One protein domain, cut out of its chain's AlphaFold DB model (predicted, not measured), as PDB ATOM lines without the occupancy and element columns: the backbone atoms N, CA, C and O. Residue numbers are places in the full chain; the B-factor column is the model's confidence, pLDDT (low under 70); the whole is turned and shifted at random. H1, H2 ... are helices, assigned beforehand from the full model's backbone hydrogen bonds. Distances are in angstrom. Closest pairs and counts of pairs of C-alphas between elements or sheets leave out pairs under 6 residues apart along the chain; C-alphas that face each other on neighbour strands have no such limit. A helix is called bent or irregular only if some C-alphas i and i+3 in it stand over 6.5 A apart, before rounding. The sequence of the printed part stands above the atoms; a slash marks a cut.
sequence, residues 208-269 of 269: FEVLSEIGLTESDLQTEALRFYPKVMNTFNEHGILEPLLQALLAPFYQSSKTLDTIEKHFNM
ATOM      1  N   PHE A 208     221.345 111.188 181.372       78.19
ATOM      2  CA  PHE A 208     220.593 111.655 180.212       78.19
ATOM      3  C   PHE A 208     221.298 112.800 179.469       78.19
ATOM      4  O   PHE A 208     221.355 112.776 178.241       78.19
ATOM      5  N   GLU A 209     221.854 113.774 180.192       80.44
ATOM      6  CA  GLU A 209     222.615 114.886 179.607       80.44
ATOM      7  C   GLU A 209     223.899 114.381 178.949       80.44
ATOM      8  O   GLU A 209     224.138 114.698 177.788       80.44
ATOM      9  N   VAL A 210     224.641 113.492 179.620       84.25
ATOM     10  CA  VAL A 210     225.862 112.878 179.065       84.25
ATOM     11  C   VAL A 210     225.566 112.127 177.763       84.25
ATOM     12  O   VAL A 210     226.273 112.277 176.768       84.25
ATOM     13  N   LEU A 211     224.501 111.319 177.740       80.50
ATOM     14  CA  LEU A 211     224.100 110.580 176.538       80.50
ATOM     15  C   LEU A 211     223.657 111.531 175.415       80.50
ATOM     16  O   LEU A 211     224.020 111.318 174.257       80.50
ATOM     17  N   SER A 212     222.946 112.605 175.761       80.31
ATOM     18  CA  SER A 212     222.503 113.620 174.802       80.31
ATOM     19  C   SER A 212     223.674 114.413 174.205       80.31
ATOM     20  O   SER A 212     223.669 114.680 173.005       80.31
ATOM     21  N   GLU A 213     224.701 114.746 174.996       79.19
ATOM     22  CA  GLU A 213     225.919 115.433 174.529       79.19
ATOM     23  C   GLU A 213     226.730 114.584 173.536       79.19
ATOM     24  O   GLU A 213     227.322 115.115 172.597       79.19
ATOM     25  N   ILE A 214     226.699 113.257 173.684       80.81
ATOM     26  CA  ILE A 214     227.334 112.303 172.757       80.81
ATOM     27  C   ILE A 214     226.479 112.101 171.483       80.81
ATOM     28  O   ILE A 214     226.886 111.417 170.543       80.81
ATOM     29  N   GLY A 215     225.306 112.738 171.410       77.19
ATOM     30  CA  GLY A 215     224.399 112.682 170.266       77.19
ATOM     31  C   GLY A 215     223.448 111.488 170.283       77.19
ATOM     32  O   GLY A 215     222.833 111.204 169.258       77.19
ATOM     33  N   LEU A 216     223.314 110.787 171.417       81.75
ATOM     34  CA  LEU A 216     222.318 109.731 171.579       81.75
ATOM     35  C   LEU A 216     220.983 110.346 171.981       81.75
ATOM     36  O   LEU A 216     220.854 110.989 173.022       81.75
ATOM     37  N   THR A 217     219.969 110.120 171.155       80.31
ATOM     38  CA  THR A 217     218.606 110.573 171.425       80.31
ATOM     39  C   THR A 217     217.812 109.523 172.197       80.31
ATOM     40  O   THR A 217     218.150 108.337 172.223       80.31
ATOM     41  N   GLU A 218     216.691 109.933 172.793       77.75
ATOM     42  CA  GLU A 218     215.760 109.004 173.443       77.75
ATOM     43  C   GLU A 218     215.293 107.894 172.484       77.75
ATOM     44  O   GLU A 218     215.198 106.731 172.876       77.75
ATOM     45  N   SER A 219     215.073 108.220 171.205       80.56
ATOM     46  CA  SER A 219     214.714 107.233 170.181       80.56
ATOM     47  C   SER A 219     215.811 106.200 169.925       80.56
ATOM     48  O   SER A 219     215.496 105.027 169.702       80.56
ATOM     49  N   ASP A 220     217.084 106.597 169.998       82.06
ATOM     50  CA  ASP A 220     218.211 105.672 169.836       82.06
ATOM     51  C   ASP A 220     218.275 104.701 171.020       82.06
ATOM     52  O   ASP A 220     218.402 103.488 170.836       82.06
ATOM     53  N   LEU A 221     218.077 105.218 172.239       80.38
ATOM     54  CA  LEU A 221     218.029 104.405 173.455       80.38
ATOM     55  C   LEU A 221     216.849 103.430 173.452       80.38
ATOM     56  O   LEU A 221     217.029 102.267 173.804       80.38
ATOM     57  N   GLN A 222     215.658 103.859 173.026       82.56
ATOM     58  CA  GLN A 222     214.491 102.977 172.917       82.56
ATOM     59  C   GLN A 222     214.708 101.875 171.874       82.56
ATOM     60  O   GLN A 222     214.375 100.715 172.118       82.56
ATOM     61  N   THR A 223     215.300 102.219 170.730       84.38
ATOM     62  CA  THR A 223     215.599 101.259 169.661       84.38
ATOM     63  C   THR A 223     216.581 100.198 170.149       84.38
ATOM     64  O   THR A 223     216.344  98.997 169.979       84.38
ATOM     65  N   GLU A 224     217.652 100.618 170.820       81.44
ATOM     66  CA  GLU A 224     218.664  99.693 171.314       81.44
ATOM     67  C   GLU A 224     218.159  98.887 172.524       81.44
ATOM     68  O   GLU A 224     218.413  97.682 172.624       81.44
ATOM     69  N   ALA A 225     217.335  99.489 173.387       82.00
ATOM     70  CA  ALA A 225     216.650  98.786 174.467       82.00
ATOM     71  C   ALA A 225     215.727  97.687 173.926       82.00
ATOM     72  O   ALA A 225     215.797  96.557 174.399       82.00
ATOM     73  N   LEU A 226     214.920  97.960 172.895       85.19
ATOM     74  CA  LEU A 226     214.062  96.953 172.255       85.19
ATOM     75  C   LEU A 226     214.869  95.829 171.595       85.19
ATOM     76  O   LEU A 226     214.441  94.674 171.595       85.19
ATOM     77  N   ARG A 227     216.050  96.147 171.062       84.75
ATOM     78  CA  ARG A 227     216.953  95.168 170.452       84.75
ATOM     79  C   ARG A 227     217.569  94.219 171.480       84.75
ATOM     80  O   ARG A 227     217.695  93.022 171.208       84.75
ATOM     81  N   PHE A 228     217.962  94.729 172.647       83.12
ATOM     82  CA  PHE A 228     218.615  93.931 173.690       83.12
ATOM     83  C   PHE A 228     217.652  93.316 174.705       83.12
ATOM     84  O   PHE A 228     217.967  92.258 175.259       83.12
ATOM     85  N   TYR A 229     216.477  93.916 174.906       83.56
ATOM     86  CA  TYR A 229     215.472  93.479 175.874       83.56
ATOM     87  C   TYR A 229     215.177  91.972 175.808       83.56
ATOM     88  O   TYR A 229     215.237  91.335 176.858       83.56
ATOM     89  N   PRO A 230     214.965  91.343 174.632       85.94
ATOM     90  CA  PRO A 230     214.662  89.913 174.572       85.94
ATOM     91  C   PRO A 230     215.789  89.037 175.126       85.94
ATOM     92  O   PRO A 230     215.531  88.057 175.819       85.94
ATOM     93  N   LYS A 231     217.051  89.394 174.852       84.62
ATOM     94  CA  LYS A 231     218.210  88.631 175.339       84.62
ATOM     95  C   LYS A 231     218.380  88.791 176.843       84.62
ATOM     96  O   LYS A 231     218.550  87.793 177.531       84.62
ATOM     97  N   VAL A 232     218.279  90.022 177.344       83.81
ATOM     98  CA  VAL A 232     218.379  90.312 178.782       83.81
ATOM     99  C   VAL A 232     217.263  89.603 179.549       83.81
ATOM    100  O   VAL A 232     217.522  88.977 180.573       83.81
ATOM    101  N   MET A 233     216.038  89.632 179.018       84.00
ATOM    102  CA  MET A 233     214.877  88.996 179.633       84.00
ATOM    103  C   MET A 233     215.018  87.470 179.697       84.00
ATOM    104  O   MET A 233     214.738  86.867 180.732       84.00
ATOM    105  N   ASN A 234     215.531  86.849 178.629       84.88
ATOM    106  CA  ASN A 234     215.827  85.418 178.625       84.88
ATOM    107  C   ASN A 234     216.890  85.059 179.672       84.88
ATOM    108  O   ASN A 234     216.678  84.131 180.444       84.88
ATOM    109  N   THR A 235     217.978  85.826 179.771       85.50
ATOM    110  CA  THR A 235     219.025  85.587 180.778       85.50
ATOM    111  C   THR A 235     218.510  85.783 182.207       85.50
ATOM    112  O   THR A 235     218.827  84.995 183.096       85.50
ATOM    113  N   PHE A 236     217.676  86.797 182.451       86.56
ATOM    114  CA  PHE A 236     217.066  87.020 183.767       86.56
ATOM    115  C   PHE A 236     216.122  85.886 184.168       86.56
ATOM    116  O   PHE A 236     216.069  85.529 185.346       86.56
ATOM    117  N   ASN A 237     215.406  85.309 183.203       85.44
ATOM    118  CA  ASN A 237     214.577  84.132 183.426       85.44
ATOM    119  C   ASN A 237     215.433  82.878 183.684       85.44
ATOM    120  O   ASN A 237     215.208  82.171 184.661       85.44
ATOM    121  N   GLU A 238     216.470  82.641 182.873       86.88
ATOM    122  CA  GLU A 238     217.412  81.520 183.032       86.88
ATOM    123  C   GLU A 238     218.130  81.531 184.387       86.88
ATOM    124  O   GLU A 238     218.429  80.476 184.941       86.88
ATOM    125  N   HIS A 239     218.428  82.713 184.925       88.12
ATOM    126  CA  HIS A 239     219.095  82.868 186.219       88.12
ATOM    127  C   HIS A 239     218.111  83.031 187.391       88.12
ATOM    128  O   HIS A 239     218.546  83.270 188.517       88.12
ATOM    129  N   GLY A 240     216.798  82.909 187.153       86.44
ATOM    130  CA  GLY A 240     215.765  82.997 188.193       86.44
ATOM    131  C   GLY A 240     215.653  84.371 188.866       86.44
ATOM    132  O   GLY A 240     215.093  84.485 189.952       86.44
ATOM    133  N   ILE A 241     216.194  85.418 188.241       89.31
ATOM    134  CA  ILE A 241     216.229  86.790 188.774       89.31
ATOM    135  C   ILE A 241     214.904  87.508 188.501       89.31
ATOM    136  O   ILE A 241     214.497  88.385 189.261       89.31
ATOM    137  N   LEU A 242     214.219  87.128 187.420       86.00
ATOM    138  CA  LEU A 242     213.046  87.841 186.928       86.00
ATOM    139  C   LEU A 242     211.886  87.863 187.933       86.00
ATOM    140  O   LEU A 242     211.253  88.895 188.139       86.00
ATOM    141  N   GLU A 243     211.627  86.731 188.579       84.00
ATOM    142  CA  GLU A 243     210.500  86.568 189.495       84.00
ATOM    143  C   GLU A 243     210.659  87.360 190.809       84.00
ATOM    144  O   GLU A 243     209.742  88.115 191.141       84.00
ATOM    145  N   PRO A 244     211.812  87.326 191.507       87.12
ATOM    146  CA  PRO A 244     212.083  88.229 192.628       87.12
ATOM    147  C   PRO A 244     211.930  89.711 192.271       87.12
ATOM    148  O   PRO A 244     211.427  90.499 193.071       87.12
ATOM    149  N   LEU A 245     212.349  90.098 191.062       85.88
ATOM    150  CA  LEU A 245     212.311  91.484 190.599       85.88
ATOM    151  C   LEU A 245     210.864  91.940 190.343       85.88
ATOM    152  O   LEU A 245     210.459  93.009 190.802       85.88
ATOM    153  N   LEU A 246     210.057  91.099 189.688       85.12
ATOM    154  CA  LEU A 246     208.623  91.339 189.498       85.12
ATOM    155  C   LEU A 246     207.874  91.385 190.831       85.12
ATOM    156  O   LEU A 246     207.045  92.271 191.033       85.12
ATOM    157  N   GLN A 247     208.186  90.482 191.761       85.94
ATOM    158  CA  GLN A 247     207.598  90.502 193.100       85.94
ATOM    159  C   GLN A 247     207.959  91.781 193.854       85.94
ATOM    160  O   GLN A 247     207.077  92.388 194.450       85.94
ATOM    161  N   ALA A 248     209.209  92.244 193.788       87.12
ATOM    162  CA  ALA A 248     209.624  93.492 194.427       87.12
ATOM    163  C   ALA A 248     208.927  94.726 193.825       87.12
ATOM    164  O   ALA A 248     208.533  95.627 194.563       87.12
ATOM    165  N   LEU A 249     208.732  94.755 192.502       87.38
ATOM    166  CA  LEU A 249     208.030  95.841 191.808       87.38
ATOM    167  C   LEU A 249     206.526  95.859 192.103       87.38
ATOM    168  O   LEU A 249     205.936  96.928 192.247       87.38
ATOM    169  N   LEU A 250     205.901  94.684 192.184       87.62
ATOM    170  CA  LEU A 250     204.459  94.547 192.377       87.62
ATOM    171  C   LEU A 250     204.049  94.518 193.857       87.62
ATOM    172  O   LEU A 250     202.905  94.848 194.174       87.62
ATOM    173  N   ALA A 251     204.952  94.167 194.778       86.44
ATOM    174  CA  ALA A 251     204.667  94.086 196.211       86.44
ATOM    175  C   ALA A 251     204.035  95.370 196.785       86.44
ATOM    176  O   ALA A 251     203.012  95.248 197.459       86.44
ATOM    177  N   PRO A 252     204.521  96.591 196.481       86.19
ATOM    178  CA  PRO A 252     203.901  97.821 196.980       86.19
ATOM    179  C   PRO A 252     202.450  97.999 196.517       86.19
ATOM    180  O   PRO A 252     201.619  98.524 197.258       86.19
ATOM    181  N   PHE A 253     202.123  97.542 195.305       85.44
ATOM    182  CA  PHE A 253     200.767  97.609 194.768       85.44
ATOM    183  C   PHE A 253     199.825  96.644 195.496       85.44
ATOM    184  O   PHE A 253     198.735  97.048 195.904       85.44
ATOM    185  N   TYR A 254     200.249  95.395 195.708       79.75
ATOM    186  CA  TYR A 254     199.443  94.381 196.401       79.75
ATOM    187  C   TYR A 254     199.359  94.592 197.917       79.75
ATOM    188  O   TYR A 254     198.412  94.126 198.541       79.75
ATOM    189  N   GLN A 255     200.308  95.316 198.509       83.88
ATOM    190  CA  GLN A 255     200.302  95.671 199.932       83.88
ATOM    191  C   GLN A 255     199.555  96.983 200.225       83.88
ATOM    192  O   GLN A 255     199.359  97.336 201.387       83.88
ATOM    193  N   SER A 256     199.129  97.723 199.196       87.81
ATOM    194  CA  SER A 256     198.373  98.963 199.378       87.81
ATOM    195  C   SER A 256     196.971  98.671 199.931       87.81
ATOM    196  O   SER A 256     196.258  97.808 199.410       87.81
ATOM    197  N   SER A 257     196.543  99.423 200.956       77.31
ATOM    198  CA  SER A 257     195.244  99.192 201.612       77.31
ATOM    199  C   SER A 257     194.073  99.325 200.637       77.31
ATOM    200  O   SER A 257     193.169  98.505 200.653       77.31
ATOM    201  N   LYS A 258     194.129 100.294 199.711       83.56
ATOM    202  CA  LYS A 258     193.102 100.477 198.672       83.56
ATOM    203  C   LYS A 258     192.960  99.247 197.778       83.56
ATOM    204  O   LYS A 258     191.851  98.922 197.355       83.56
ATOM    205  N   THR A 259     194.073  98.590 197.459       80.25
ATOM    206  CA  THR A 259     194.074  97.393 196.614       80.25
ATOM    207  C   THR A 259     193.463  96.220 197.374       80.25
ATOM    208  O   THR A 259     192.574  95.556 196.847       80.25
ATOM    209  N   LEU A 260     193.868  96.024 198.631       82.25
ATOM    210  CA  LEU A 260     193.332  94.984 199.513       82.25
ATOM    211  C   LEU A 260     191.825  95.158 199.758       82.25
ATOM    212  O   LEU A 260     191.074  94.210 199.552       82.25
ATOM    213  N   ASP A 261     191.365  96.378 200.044       82.88
ATOM    214  CA  ASP A 261     189.941  96.703 200.230       82.88
ATOM    215  C   ASP A 261     189.099  96.386 198.978       82.88
ATOM    216  O   ASP A 261     187.920  96.031 199.059       82.88
ATOM    217  N   THR A 262     189.687  96.538 197.787       83.19
ATOM    218  CA  THR A 262     189.009  96.258 196.511       83.19
ATOM    219  C   THR A 262     188.935  94.756 196.239       83.19
ATOM    220  O   THR A 262     187.903  94.271 195.765       83.19
ATOM    221  N   ILE A 263     190.002  94.024 196.574       81.88
ATOM    222  CA  ILE A 263     190.062  92.561 196.481       81.88
ATOM    223  C   ILE A 263     189.066  91.933 197.466       81.88
ATOM    224  O   ILE A 263     188.273  91.084 197.061       81.88
ATOM    225  N   GLU A 264     189.020  92.393 198.719       79.06
ATOM    226  CA  GLU A 264     188.066  91.903 199.727       79.06
ATOM    227  C   GLU A 264     186.606  92.134 199.320       79.06
ATOM    228  O   GLU A 264     185.760  91.263 199.517       79.06
ATOM    229  N   LYS A 265     186.297  93.274 198.687       80.25
ATOM    230  CA  LYS A 265     184.951  93.550 198.159       80.25
ATOM    231  C   LYS A 265     184.513  92.594 197.048       80.25
ATOM    232  O   LYS A 265     183.316  92.374 196.913       80.25
ATOM    233  N   HIS A 266     185.444  92.067 196.256       75.62
ATOM    234  CA  HIS A 266     185.139  91.108 195.187       75.62
ATOM    235  C   HIS A 266     185.156  89.650 195.664       75.62
ATOM    236  O   HIS A 266     184.516  88.819 195.034       75.62
ATOM    237  N   PHE A 267     185.853  89.335 196.761       67.56
ATOM    238  CA  PHE A 267     185.842  87.998 197.373       67.56
ATOM    239  C   PHE A 267     184.664  87.761 198.332       67.56
ATOM    240  O   PHE A 267     184.323  86.611 198.588       67.56
ATOM    241  N   ASN A 268     184.050  88.827 198.859       56.69
ATOM    242  CA  ASN A 268     182.870  88.764 199.733       56.69
ATOM    243  C   ASN A 268     181.526  88.966 198.987       56.69
ATOM    244  O   ASN A 268     180.509  89.231 199.633       56.69
ATOM    245  N   MET A 269     181.520  88.859 197.651       49.09
ATOM    246  CA  MET A 269     180.321  88.690 196.805       49.09
ATOM    247  C   MET A 269     180.196  87.230 196.374       49.09
ATOM    248  O   MET A 269     179.043  86.749 196.323       49.09
TER     249      MET A 269
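This is residues 208 to 269 of the 269 residues of an uncharacterized protein of Acinetobacter sp. (UniProt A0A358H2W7). The model is an open V of helices with no packed core: the long, bent H2 makes one limb, H3 begins the other, and they meet near their ends at a corner. Short H1 turns off at the far end of H2, and H4 turns off at the far end of H3. The printed part has 62 residues, with four named helices in the order H1, H2, H3, H4 and no named strand, and its class is all helix. It is extended, with a radius of gyration of the C-alphas of 18.8 A, and elongated, spanning 56 by 29 by 17 A.

Begin with H1, residues 208 to 213, which touches no helix. Next comes H2, residues 218 to 238, assigned as one helix by its hydrogen bonds but bent: C-alphas 227 and 230 are 7.1 A apart. Its arms, H2a, residues 218 to 227, and H2b, residues 230 to 238, stand at a steep tilt of 51 degrees. H1 and H2a are only just apart, their closest C-alphas lying 8.3 A from each other. At H3, residues 242 to 254, look for the corner: H2b and H3 only just touch, with 3 pairs of C-alphas within 8 A, and touch only at the corner by their link. H3 does so with residues 242 to 243 alone; the closest C-alphas, of Phe 236 and Leu 242, are 5.2 A apart. Their lines are about perpendicular, at 89 degrees. H4, residues 257 to 267, is close to H3 but not clearly touching; their closest C-alphas, of Tyr 254 and Leu 260, are 6.9 A apart, and their lines are about perpendicular, at 90 degrees. H1 and H4 are apart. In H1, H2a, H2b and H4 every O i to N i+4 pair is within hydrogen-bond range; in H3, 7 of 9 are.

Find C-alpha 208 at (220.593, 111.655, 180.212), where H1 begins; it measures 8.7 A. From C-alpha 218 at (215.760, 109.004, 173.443), H2a covers 14.2 A, and H2b covers 12.2 A. H3 runs 17.8 A and is irregular, but only just: C-alphas 249 and 252 are 6.9 A apart. H4 covers 15.2 A and ends at C-alpha 267, (185.842, 87.998, 197.373).

The two C-alphas farthest apart, of Ile 214 and Met 269, are 57.8 A apart. Residues 222 to 232 of H2 and 246 to 253 of H3 stand free. The printed part has no cut, and its three links are tight. Mean pLDDT of the printed part is 82.1, and residues 267 to 269, up to the chain's last residue, are under 70.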